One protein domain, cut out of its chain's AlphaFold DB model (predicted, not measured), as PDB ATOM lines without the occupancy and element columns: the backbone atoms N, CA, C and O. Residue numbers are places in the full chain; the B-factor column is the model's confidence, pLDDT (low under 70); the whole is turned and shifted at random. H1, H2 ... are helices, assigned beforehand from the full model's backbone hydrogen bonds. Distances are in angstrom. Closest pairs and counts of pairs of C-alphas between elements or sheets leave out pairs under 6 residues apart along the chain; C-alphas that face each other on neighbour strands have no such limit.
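This is residues 4 to 71 of the 158 residues of an uncharacterized protein of Cytophagales bacterium (UniProt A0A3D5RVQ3). Two long helices, H1 and H3, run opposite ways and cross at 43 degrees as a slender X, with the short helix H2 in the turn between them at one end of a rod. The small helix H4 sits at the other end of the rod, near the first residues of H1. The printed part has 68 residues with four named helices, H1, H2, H3 and H4 in that order along the chain, and no named strand; the class is all helix. The whole is loose, with a radius of gyration of the C-alphas of 13.9 A, and its C-alphas span 43 by 19 by 17 A.

H1 covers residues 4 to 26, from C-alpha 4 at (-36.557, 152.178, 172.273) to C-alpha 26 at (-48.630, 133.063, 195.490), a length of 32.4 A. H2 follows at residues 28 to 32 and is 6.6 A long. H3, residues 34 to 53, is 27.6 A long and ends with C-alpha 53 at (-39.979, 140.910, 171.962). H3 has a kink of 26 degrees near residue 44. H4, residues 60 to 66, is 10.1 A long and ends with C-alpha 66 at (-43.505, 150.421, 167.133).

H1 and H3 touch, with the C-alphas of Phe 19 and Ile 41 the closest at 6.9 A. They run opposite ways at a steep tilt of 43 degrees, and H3 touches H1 with residues 41 to 49 alone. H2 is close to H1 but not clearly touching it, the closest C-alphas being those of Ala 23 and Tyr 30 at 6.0 A. H2 is also close to H3 but not clearly touching it, the closest C-alphas being those of Tyr 30 and Trp 37 at 6.2 A. H4 is close to H1 but not clearly touching it; their closest C-alphas, those of Trp 7 and Leu 66, are 7.9 A apart. H1 and H4 run opposite ways at a tilt of 37 degrees, only just steep. H4 is apart from H2 and from H3. In H1, H2 and H4 every O i to N i+4 pair is within hydrogen-bond range; in H3 15 of 16 are.

The two C-alphas farthest apart, those of Ser 32 and Asp 69, are 43.6 A apart, while those of Glu 4 and Phe 71, the first and last printed residues, are 12.0 A apart. The printed part has no cut. The links from H1 to H2 and from H2 to H3 are tight, with 1 residue each; the link from H3 to H4, with 6 residues, is short. The mean pLDDT of the printed part is 85.4, and residue 68 is the one printed residue under 70.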
ATOM      1  N   GLU A   4     -37.238 152.847 171.164       85.06
ATOM      2  CA  GLU A   4     -36.557 152.178 172.273       85.06
ATOM      3  C   GLU A   4     -37.058 152.693 173.629       85.06
ATOM      4  O   GLU A   4     -37.458 151.919 174.492       85.06
ATOM      5  N   SER A   5     -37.139 154.011 173.811       88.25
ATOM      6  CA  SER A   5     -37.652 154.629 175.034       88.25
ATOM      7  C   SER A   5     -39.116 154.271 175.290       88.25
ATOM      8  O   SER A   5     -39.498 154.092 176.449       88.25
ATOM      9  N   TYR A   6     -39.934 154.163 174.239       89.81
ATOM     10  CA  TYR A   6     -41.308 153.681 174.368       89.81
ATOM     11  C   TYR A   6     -41.342 152.208 174.787       89.81
ATOM     12  O   TYR A   6     -42.076 151.850 175.709       89.81
ATOM     13  N   TRP A   7     -40.523 151.367 174.152       91.38
ATOM     14  CA  TRP A   7     -40.456 149.937 174.428       91.38
ATOM     15  C   TRP A   7     -39.992 149.636 175.853       91.38
ATOM     16  O   TRP A   7     -40.647 148.874 176.561       91.38
ATOM     17  N   GLN A   8     -38.950 150.313 176.334       91.00
ATOM     18  CA  GLN A   8     -38.490 150.195 177.720       91.00
ATOM     19  C   GLN A   8     -39.575 150.614 178.723       91.00
ATOM     20  O   GLN A   8     -39.772 149.958 179.748       91.00
ATOM     21  N   GLY A   9     -40.334 151.671 178.412       92.00
ATOM     22  CA  GLY A   9     -41.490 152.082 179.214       92.00
ATOM     23  C   GLY A   9     -42.601 151.027 179.233       92.00
ATOM     24  O   GLY A   9     -43.154 150.723 180.291       92.00
ATOM     25  N   TYR A  10     -42.892 150.426 178.076       91.69
ATOM     26  CA  TYR A  10     -43.865 149.342 177.942       91.69
ATOM     27  C   TYR A  10     -43.445 148.097 178.739       91.69
ATOM     28  O   TYR A  10     -44.247 147.556 179.506       91.69
ATOM     29  N   LEU A  11     -42.181 147.674 178.619       92.62
ATOM     30  CA  LEU A  11     -41.621 146.549 179.366       92.62
ATOM     31  C   LEU A  11     -41.664 146.792 180.876       92.62
ATOM     32  O   LEU A  11     -42.085 145.906 181.616       92.62
ATOM     33  N   ALA A  12     -41.308 147.991 181.343       93.25
ATOM     34  CA  ALA A  12     -41.361 148.332 182.762       93.25
ATOM     35  C   ALA A  12     -42.786 148.221 183.331       93.25
ATOM     36  O   ALA A  12     -42.991 147.592 184.373       93.25
ATOM     37  N   ALA A  13     -43.780 148.758 182.616       93.06
ATOM     38  CA  ALA A  13     -45.182 148.669 183.018       93.06
ATOM     39  C   ALA A  13     -45.696 147.217 183.015       93.06
ATOM     40  O   ALA A  13     -46.388 146.788 183.943       93.06
ATOM     41  N   ARG A  14     -45.329 146.427 181.994       92.94
ATOM     42  CA  ARG A  14     -45.665 144.995 181.927       92.94
ATOM     43  C   ARG A  14     -45.001 144.203 183.053       92.94
ATOM     44  O   ARG A  14     -45.667 143.354 183.646       92.94
ATOM     45  N   LYS A  15     -43.750 144.513 183.397       93.69
ATOM     46  CA  LYS A  15     -43.013 143.876 184.496       93.69
ATOM     47  C   LYS A  15     -43.681 144.119 185.832       93.69
ATOM     48  O   LYS A  15     -43.934 143.173 186.571       93.69
ATOM     49  N   GLU A  16     -44.018 145.368 186.130       93.81
ATOM     50  CA  GLU A  16     -44.691 145.713 187.381       93.81
ATOM     51  C   GLU A  16     -46.014 144.949 187.532       93.81
ATOM     52  O   GLU A  16     -46.285 144.352 188.580       93.81
ATOM     53  N   ARG A  17     -46.813 144.903 186.459       92.62
ATOM     54  CA  ARG A  17     -48.076 144.164 186.442       92.62
ATOM     55  C   ARG A  17     -47.869 142.663 186.652       92.62
ATOM     56  O   ARG A  17     -48.537 142.088 187.510       92.62
ATOM     57  N   PHE A  18     -46.927 142.057 185.931       91.19
ATOM     58  CA  PHE A  18     -46.601 140.634 186.041       91.19
ATOM     59  C   PHE A  18     -46.209 140.251 187.474       91.19
ATOM     60  O   PHE A  18     -46.756 139.312 188.052       91.19
ATOM     61  N   PHE A  19     -45.317 141.029 188.091       92.56
ATOM     62  CA  PHE A  19     -44.881 140.800 189.470       92.56
ATOM     63  C   PHE A  19     -46.035 140.925 190.462       92.56
ATOM     64  O   PHE A  19     -46.160 140.115 191.382       92.56
ATOM     65  N   LYS A  20     -46.906 141.920 190.272       92.94
ATOM     66  CA  LYS A  20     -48.075 142.126 191.130       92.94
ATOM     67  C   LYS A  20     -49.061 140.962 191.033       92.94
ATOM     68  O   LYS A  20     -49.537 140.491 192.062       92.94
ATOM     69  N   GLU A  21     -49.347 140.483 189.825       91.44
ATOM     70  CA  GLU A  21     -50.227 139.331 189.594       91.44
ATOM     71  C   GLU A  21     -49.646 138.057 190.225       91.44
ATOM     72  O   GLU A  21     -50.342 137.366 190.969       91.44
ATOM     73  N   LYS A  22     -48.346 137.795 190.040       89.94
ATOM     74  CA  LYS A  22     -47.657 136.652 190.659       89.94
ATOM     75  C   LYS A  22     -47.677 136.716 192.183       89.94
ATOM     76  O   LYS A  22     -48.012 135.725 192.827       89.94
ATOM     77  N   ALA A  23     -47.400 137.881 192.767       89.00
ATOM     78  CA  ALA A  23     -47.458 138.071 194.214       89.00
ATOM     79  C   ALA A  23     -48.867 137.813 194.784       89.00
ATOM     80  O   ALA A  23     -48.993 137.250 195.872       89.00
ATOM     81  N   ILE A  24     -49.926 138.186 194.055       91.31
ATOM     82  CA  ILE A  24     -51.316 137.899 194.442       91.31
ATOM     83  C   ILE A  24     -51.600 136.393 194.383       91.31
ATOM     84  O   ILE A  24     -52.172 135.858 195.329       91.31
ATOM     85  N   ILE A  25     -51.180 135.714 193.309       88.88
ATOM     86  CA  ILE A  25     -51.402 134.272 193.102       88.88
ATOM     87  C   ILE A  25     -50.690 133.436 194.172       88.88
ATOM     88  O   ILE A  25     -51.282 132.517 194.731       88.88
ATOM     89  N   ILE A  26     -49.431 133.763 194.473       88.50
ATOM     90  CA  ILE A  26     -48.630 133.063 195.490       88.50
ATOM     91  C   ILE A  26     -49.158 133.377 196.906       88.50
ATOM     92  O   ILE A  26     -49.076 132.560 197.825       88.50
ATOM     93  N   GLY A  27     -49.724 134.569 197.109       89.94
ATOM     94  CA  GLY A  27     -50.427 134.921 198.337       89.94
ATOM     95  C   GLY A  27     -49.504 135.016 199.554       89.94
ATOM     96  O   GLY A  27     -48.522 135.761 199.572       89.94
ATOM     97  N   THR A  28     -49.836 134.312 200.635       88.06
ATOM     98  CA  THR A  28     -49.093 134.397 201.905       88.06
ATOM     99  C   THR A  28     -47.677 133.836 201.818       88.06
ATOM    100  O   THR A  28     -46.789 134.347 202.499       88.06
ATOM    101  N   GLU A  29     -47.436 132.852 200.950       87.00
ATOM    102  CA  GLU A  29     -46.105 132.259 200.765       87.00
ATOM    103  C   GLU A  29     -45.101 133.266 200.198       87.00
ATOM    104  O   GLU A  29     -43.921 133.239 200.554       87.00
ATOM    105  N   TYR A  30     -45.589 134.221 199.400       88.81
ATOM    106  CA  TYR A  30     -44.775 135.297 198.851       88.81
ATOM    107  C   TYR A  30     -44.199 136.171 199.966       88.81
ATOM    108  O   TYR A  30     -43.043 136.576 199.913       88.81
ATOM    109  N   LYS A  31     -44.975 136.432 201.023       86.00
ATOM    110  CA  LYS A  31     -44.508 137.230 202.166       86.00
ATOM    111  C   LYS A  31     -43.512 136.461 203.030       86.00
ATOM    112  O   LYS A  31     -42.548 137.056 203.502       86.00
ATOM    113  N   SER A  32     -43.737 135.160 203.216       89.38
ATOM    114  CA  SER A  32     -42.878 134.297 204.035       89.38
ATOM    115  C   SER A  32     -41.500 134.065 203.412       89.38
ATOM    116  O   SER A  32     -40.505 134.038 204.130       89.38
ATOM    117  N   SER A  33     -41.433 133.952 202.082       90.25
ATOM    118  CA  SER A  33     -40.204 133.613 201.350       90.25
ATOM    119  C   SER A  33     -39.972 134.537 200.155       90.25
ATOM    120  O   SER A  33     -39.664 134.082 199.055       90.25
ATOM    121  N   LYS A  34     -40.112 135.852 200.363       91.06
ATOM    122  CA  LYS A  34     -40.090 136.855 199.284       91.06
ATOM    123  C   LYS A  34     -38.897 136.726 198.344       91.06
ATOM    124  O   LYS A  34     -39.081 136.702 197.139       91.06
ATOM    125  N   LYS A  35     -37.683 136.610 198.890       90.56
ATOM    126  CA  LYS A  35     -36.459 136.552 198.079       90.56
ATOM    127  C   LYS A  35     -36.450 135.353 197.120       90.56
ATOM    128  O   LYS A  35     -36.117 135.513 195.956       90.56
ATOM    129  N   TYR A  36     -36.859 134.183 197.608       90.69
ATOM    130  CA  TYR A  36     -36.955 132.963 196.803       90.69
ATOM    131  C   TYR A  36     -37.982 133.113 195.675       90.69
ATOM    132  O   TYR A  36     -37.708 132.787 194.524       90.69
ATOM    133  N   TRP A  37     -39.155 133.664 195.991       89.12
ATOM    134  CA  TRP A  37     -40.189 133.887 194.986       89.12
ATOM    135  C   TRP A  37     -39.820 134.981 193.988       89.12
ATOM    136  O   TRP A  37     -40.095 134.821 192.807       89.12
ATOM    137  N   ASP A  38     -39.155 136.052 194.422       91.38
ATOM    138  CA  ASP A  38     -38.638 137.083 193.523       91.38
ATOM    139  C   ASP A  38     -37.626 136.482 192.533       91.38
ATOM    140  O   ASP A  38     -37.663 136.824 191.355       91.38
ATOM    141  N   GLU A  39     -36.754 135.561 192.960       88.44
ATOM    142  CA  GLU A  39     -35.830 134.851 192.060       88.44
ATOM    143  C   GLU A  39     -36.583 134.018 191.007       88.44
ATOM    144  O   GLU A  39     -36.275 134.113 189.817       88.44
ATOM    145  N   ILE A  40     -37.624 133.280 191.410       82.69
ATOM    146  CA  ILE A  40     -38.471 132.507 190.486       82.69
ATOM    147  C   ILE A  40     -39.201 133.424 189.500       82.69
ATOM    148  O   ILE A  40     -39.138 133.208 188.291       82.69
ATOM    149  N   ILE A  41     -39.871 134.466 189.999       87.94
ATOM    150  CA  ILE A  41     -40.649 135.403 189.180       87.94
ATOM    151  C   ILE A  41     -39.731 136.143 188.199       87.94
ATOM    152  O   ILE A  41     -40.129 136.382 187.062       87.94
ATOM    153  N   ASN A  42     -38.496 136.474 188.592       87.12
ATOM    154  CA  ASN A  42     -37.511 137.049 187.672       87.12
ATOM    155  C   ASN A  42     -37.139 136.076 186.544       87.12
ATOM    156  O   ASN A  42     -37.042 136.503 185.397       87.12
ATOM    157  N   GLY A  43     -36.965 134.786 186.842       76.62
ATOM    158  CA  GLY A  43     -36.733 133.767 185.814       76.62
ATOM    159  C   GLY A  43     -37.902 133.661 184.831       76.62
ATOM    160  O   GLY A  43     -37.700 133.672 183.618       76.62
ATOM    161  N   GLU A  44     -39.134 133.642 185.341       79.31
ATOM    162  CA  GLU A  44     -40.336 133.651 184.499       79.31
ATOM    163  C   GLU A  44     -40.473 134.947 183.684       79.31
ATOM    164  O   GLU A  44     -40.909 134.909 182.534       79.31
ATOM    165  N   TRP A  45     -40.073 136.088 184.255       88.69
ATOM    166  CA  TRP A  45     -40.090 137.378 183.572       88.69
ATOM    167  C   TRP A  45     -39.166 137.396 182.356       88.69
ATOM    168  O   TRP A  45     -39.573 137.917 181.328       88.69
ATOM    169  N   ILE A  46     -37.971 136.800 182.425       83.44
ATOM    170  CA  ILE A  46     -37.049 136.729 181.274       83.44
ATOM    171  C   ILE A  46     -37.719 136.021 180.087       83.44
ATOM    172  O   ILE A  46     -37.649 136.489 178.951       83.44
ATOM    173  N   ILE A  47     -38.427 134.922 180.358       77.25
ATOM    174  CA  ILE A  47     -39.174 134.178 179.335       77.25
ATOM    175  C   ILE A  47     -40.324 135.036 178.794       77.25
ATOM    176  O   ILE A  47     -40.561 135.081 177.588       77.25
ATOM    177  N   PHE A  48     -41.047 135.723 179.676       79.31
ATOM    178  CA  PHE A  48     -42.164 136.580 179.294       79.31
ATOM    179  C   PHE A  48     -41.718 137.794 178.461       79.31
ATOM    180  O   PHE A  48     -42.341 138.111 177.454       79.31
ATOM    181  N   GLU A  49     -40.615 138.438 178.831       85.25
ATOM    182  CA  GLU A  49     -40.001 139.553 178.109       85.25
ATOM    183  C   GLU A  49     -39.541 139.133 176.710       85.25
ATOM    184  O   GLU A  49     -39.830 139.829 175.737       85.25
ATOM    185  N   SER A  50     -38.922 137.954 176.586       78.31
ATOM    186  CA  SER A  50     -38.567 137.371 175.288       78.31
ATOM    187  C   SER A  50     -39.796 137.216 174.374       78.31
ATOM    188  O   SER A  50     -39.748 137.613 173.210       78.31
ATOM    189  N   ARG A  51     -40.942 136.760 174.910       75.56
ATOM    190  CA  ARG A  51     -42.215 136.676 174.159       75.56
ATOM    191  C   ARG A  51     -42.744 138.045 173.739       75.56
ATOM    192  O   ARG A  51     -43.216 138.206 172.619       75.56
ATOM    193  N   LEU A  52     -42.660 139.045 174.615       84.75
ATOM    194  CA  LEU A  52     -43.045 140.411 174.258       84.75
ATOM    195  C   LEU A  52     -42.189 140.927 173.087       84.75
ATOM    196  O   LEU A  52     -42.719 141.573 172.185       84.75
ATOM    197  N   GLY A  53     -40.897 140.581 173.056       81.56
ATOM    198  CA  GLY A  53     -39.979 140.910 171.962       81.56
ATOM    199  C   GLY A  53     -40.375 140.330 170.598       81.56
ATOM    200  O   GLY A  53     -40.115 140.957 169.577       81.56
ATOM    201  N   THR A  54     -41.086 139.197 170.556       74.25
ATOM    202  CA  THR A  54     -41.630 138.625 169.306       74.25
ATOM    203  C   THR A  54     -42.973 139.238 168.897       74.25
ATOM    204  O   THR A  54     -43.543 138.883 167.866       74.25
ATOM    205  N   GLY A  55     -43.507 140.167 169.695       75.06
ATOM    206  CA  GLY A  55     -44.823 140.765 169.485       75.06
ATOM    207  C   GLY A  55     -45.973 139.911 170.028       75.06
ATOM    208  O   GLY A  55     -47.144 140.264 169.836       75.06
ATOM    209  N   PHE A  56     -45.682 138.806 170.720       70.88
ATOM    210  CA  PHE A  56     -46.681 138.005 171.422       70.88
ATOM    211  C   PHE A  56     -47.165 138.728 172.691       70.88
ATOM    212  O   PHE A  56     -46.372 139.337 173.400       70.88
ATOM    213  N   ASP A  57     -48.476 138.703 172.966       73.00
ATOM    214  CA  ASP A  57     -49.120 139.443 174.076       73.00
ATOM    215  C   ASP A  57     -48.770 140.957 174.128       73.00
ATOM    216  O   ASP A  57     -48.849 141.631 175.159       73.00
ATOM    217  N   VAL A  58     -48.391 141.546 172.988       82.62
ATOM    218  CA  VAL A  58     -48.241 143.000 172.851       82.62
ATOM    219  C   VAL A  58     -49.564 143.607 172.395       82.62
ATOM    220  O   VAL A  58     -50.166 143.146 171.422       82.62
ATOM    221  N   GLY A  59     -50.022 144.646 173.097       78.69
ATOM    222  CA  GLY A  59     -51.269 145.339 172.767       78.69
ATOM    223  C   GLY A  59     -51.233 145.994 171.382       78.69
ATOM    224  O   GLY A  59     -50.180 146.428 170.915       78.69
ATOM    225  N   THR A  60     -52.395 146.091 170.734       76.00
ATOM    226  CA  THR A  60     -52.541 146.627 169.368       76.00
ATOM    227  C   THR A  60     -51.985 148.046 169.229       76.00
ATOM    228  O   THR A  60     -51.343 148.351 168.228       76.00
ATOM    229  N   ASP A  61     -52.142 148.881 170.261       81.19
ATOM    230  CA  ASP A  61     -51.612 150.251 170.285       81.19
ATOM    231  C   ASP A  61     -50.079 150.269 170.234       81.19
ATOM    232  O   ASP A  61     -49.486 150.980 169.424       81.19
ATOM    233  N   ALA A  62     -49.427 149.422 171.038       81.62
ATOM    234  CA  ALA A  62     -47.971 149.300 171.053       81.62
ATOM    235  C   ALA A  62     -47.436 148.729 169.731       81.62
ATOM    236  O   ALA A  62     -46.432 149.220 169.216       81.62
ATOM    237  N   LYS A  63     -48.143 147.762 169.128       80.94
ATOM    238  CA  LYS A  63     -47.816 147.244 167.788       80.94
ATOM    239  C   LYS A  63     -47.923 148.315 166.708       80.94
ATOM    240  O   LYS A  63     -47.044 148.416 165.859       80.94
ATOM    241  N   SER A  64     -48.976 149.130 166.750       80.88
ATOM    242  CA  SER A  64     -49.165 150.231 165.804       80.88
ATOM    243  C   SER A  64     -48.115 151.329 165.969       80.88
ATOM    244  O   SER A  64     -47.778 151.990 164.991       80.88
ATOM    245  N   GLN A  65     -47.623 151.547 167.190       83.06
ATOM    246  CA  GLN A  65     -46.671 152.608 167.498       83.06
ATOM    247  C   GLN A  65     -45.216 152.222 167.193       83.06
ATOM    248  O   GLN A  65     -44.439 153.080 166.779       83.06
ATOM    249  N   LEU A  66     -44.854 150.949 167.382       83.44
ATOM    250  CA  LEU A  66     -43.505 150.421 167.133       83.44
ATOM    251  C   LEU A  66     -43.324 149.860 165.715       83.44
ATOM    252  O   LEU A  66     -42.208 149.840 165.204       83.44
ATOM    253  N   GLY A  67     -44.418 149.458 165.062       79.25
ATOM    254  CA  GLY A  67     -44.392 148.763 163.777       79.25
ATOM    255  C   GLY A  67     -44.145 147.261 163.942       79.25
ATOM    256  O   GLY A  67     -43.488 146.819 164.880       79.25
ATOM    257  N   LEU A  68     -44.687 146.454 163.026       66.62
ATOM    258  CA  LEU A  68     -44.546 144.991 163.081       66.62
ATOM    259  C   LEU A  68     -43.090 144.541 162.896       66.62
ATOM    260  O   LEU A  68     -42.680 143.569 163.518       66.62
ATOM    261  N   ASP A  69     -42.303 145.291 162.124       75.00
ATOM    262  CA  ASP A  69     -40.897 144.986 161.833       75.00
ATOM    263  C   ASP A  69     -39.979 145.145 163.056       75.00
ATOM    264  O   ASP A  69     -38.853 144.653 163.045       75.00
ATOM    265  N   PHE A  70     -40.446 145.832 164.106       78.81
ATOM    266  CA  PHE A  70     -39.738 145.948 165.383       78.81
ATOM    267  C   PHE A  70     -39.724 144.616 166.142       78.81
ATOM    268  O   PHE A  70     -38.764 144.298 166.839       78.81
ATOM    269  N   PHE A  71     -40.785 143.827 165.981       77.81
ATOM    270  CA  PHE A  71     -40.957 142.542 166.640       77.81
ATOM    271  C   PHE A  71     -40.437 141.439 165.728       77.81
ATOM    272  O   PHE A  71     -41.180 140.857 164.939       77.81
TER     273      PHE A  71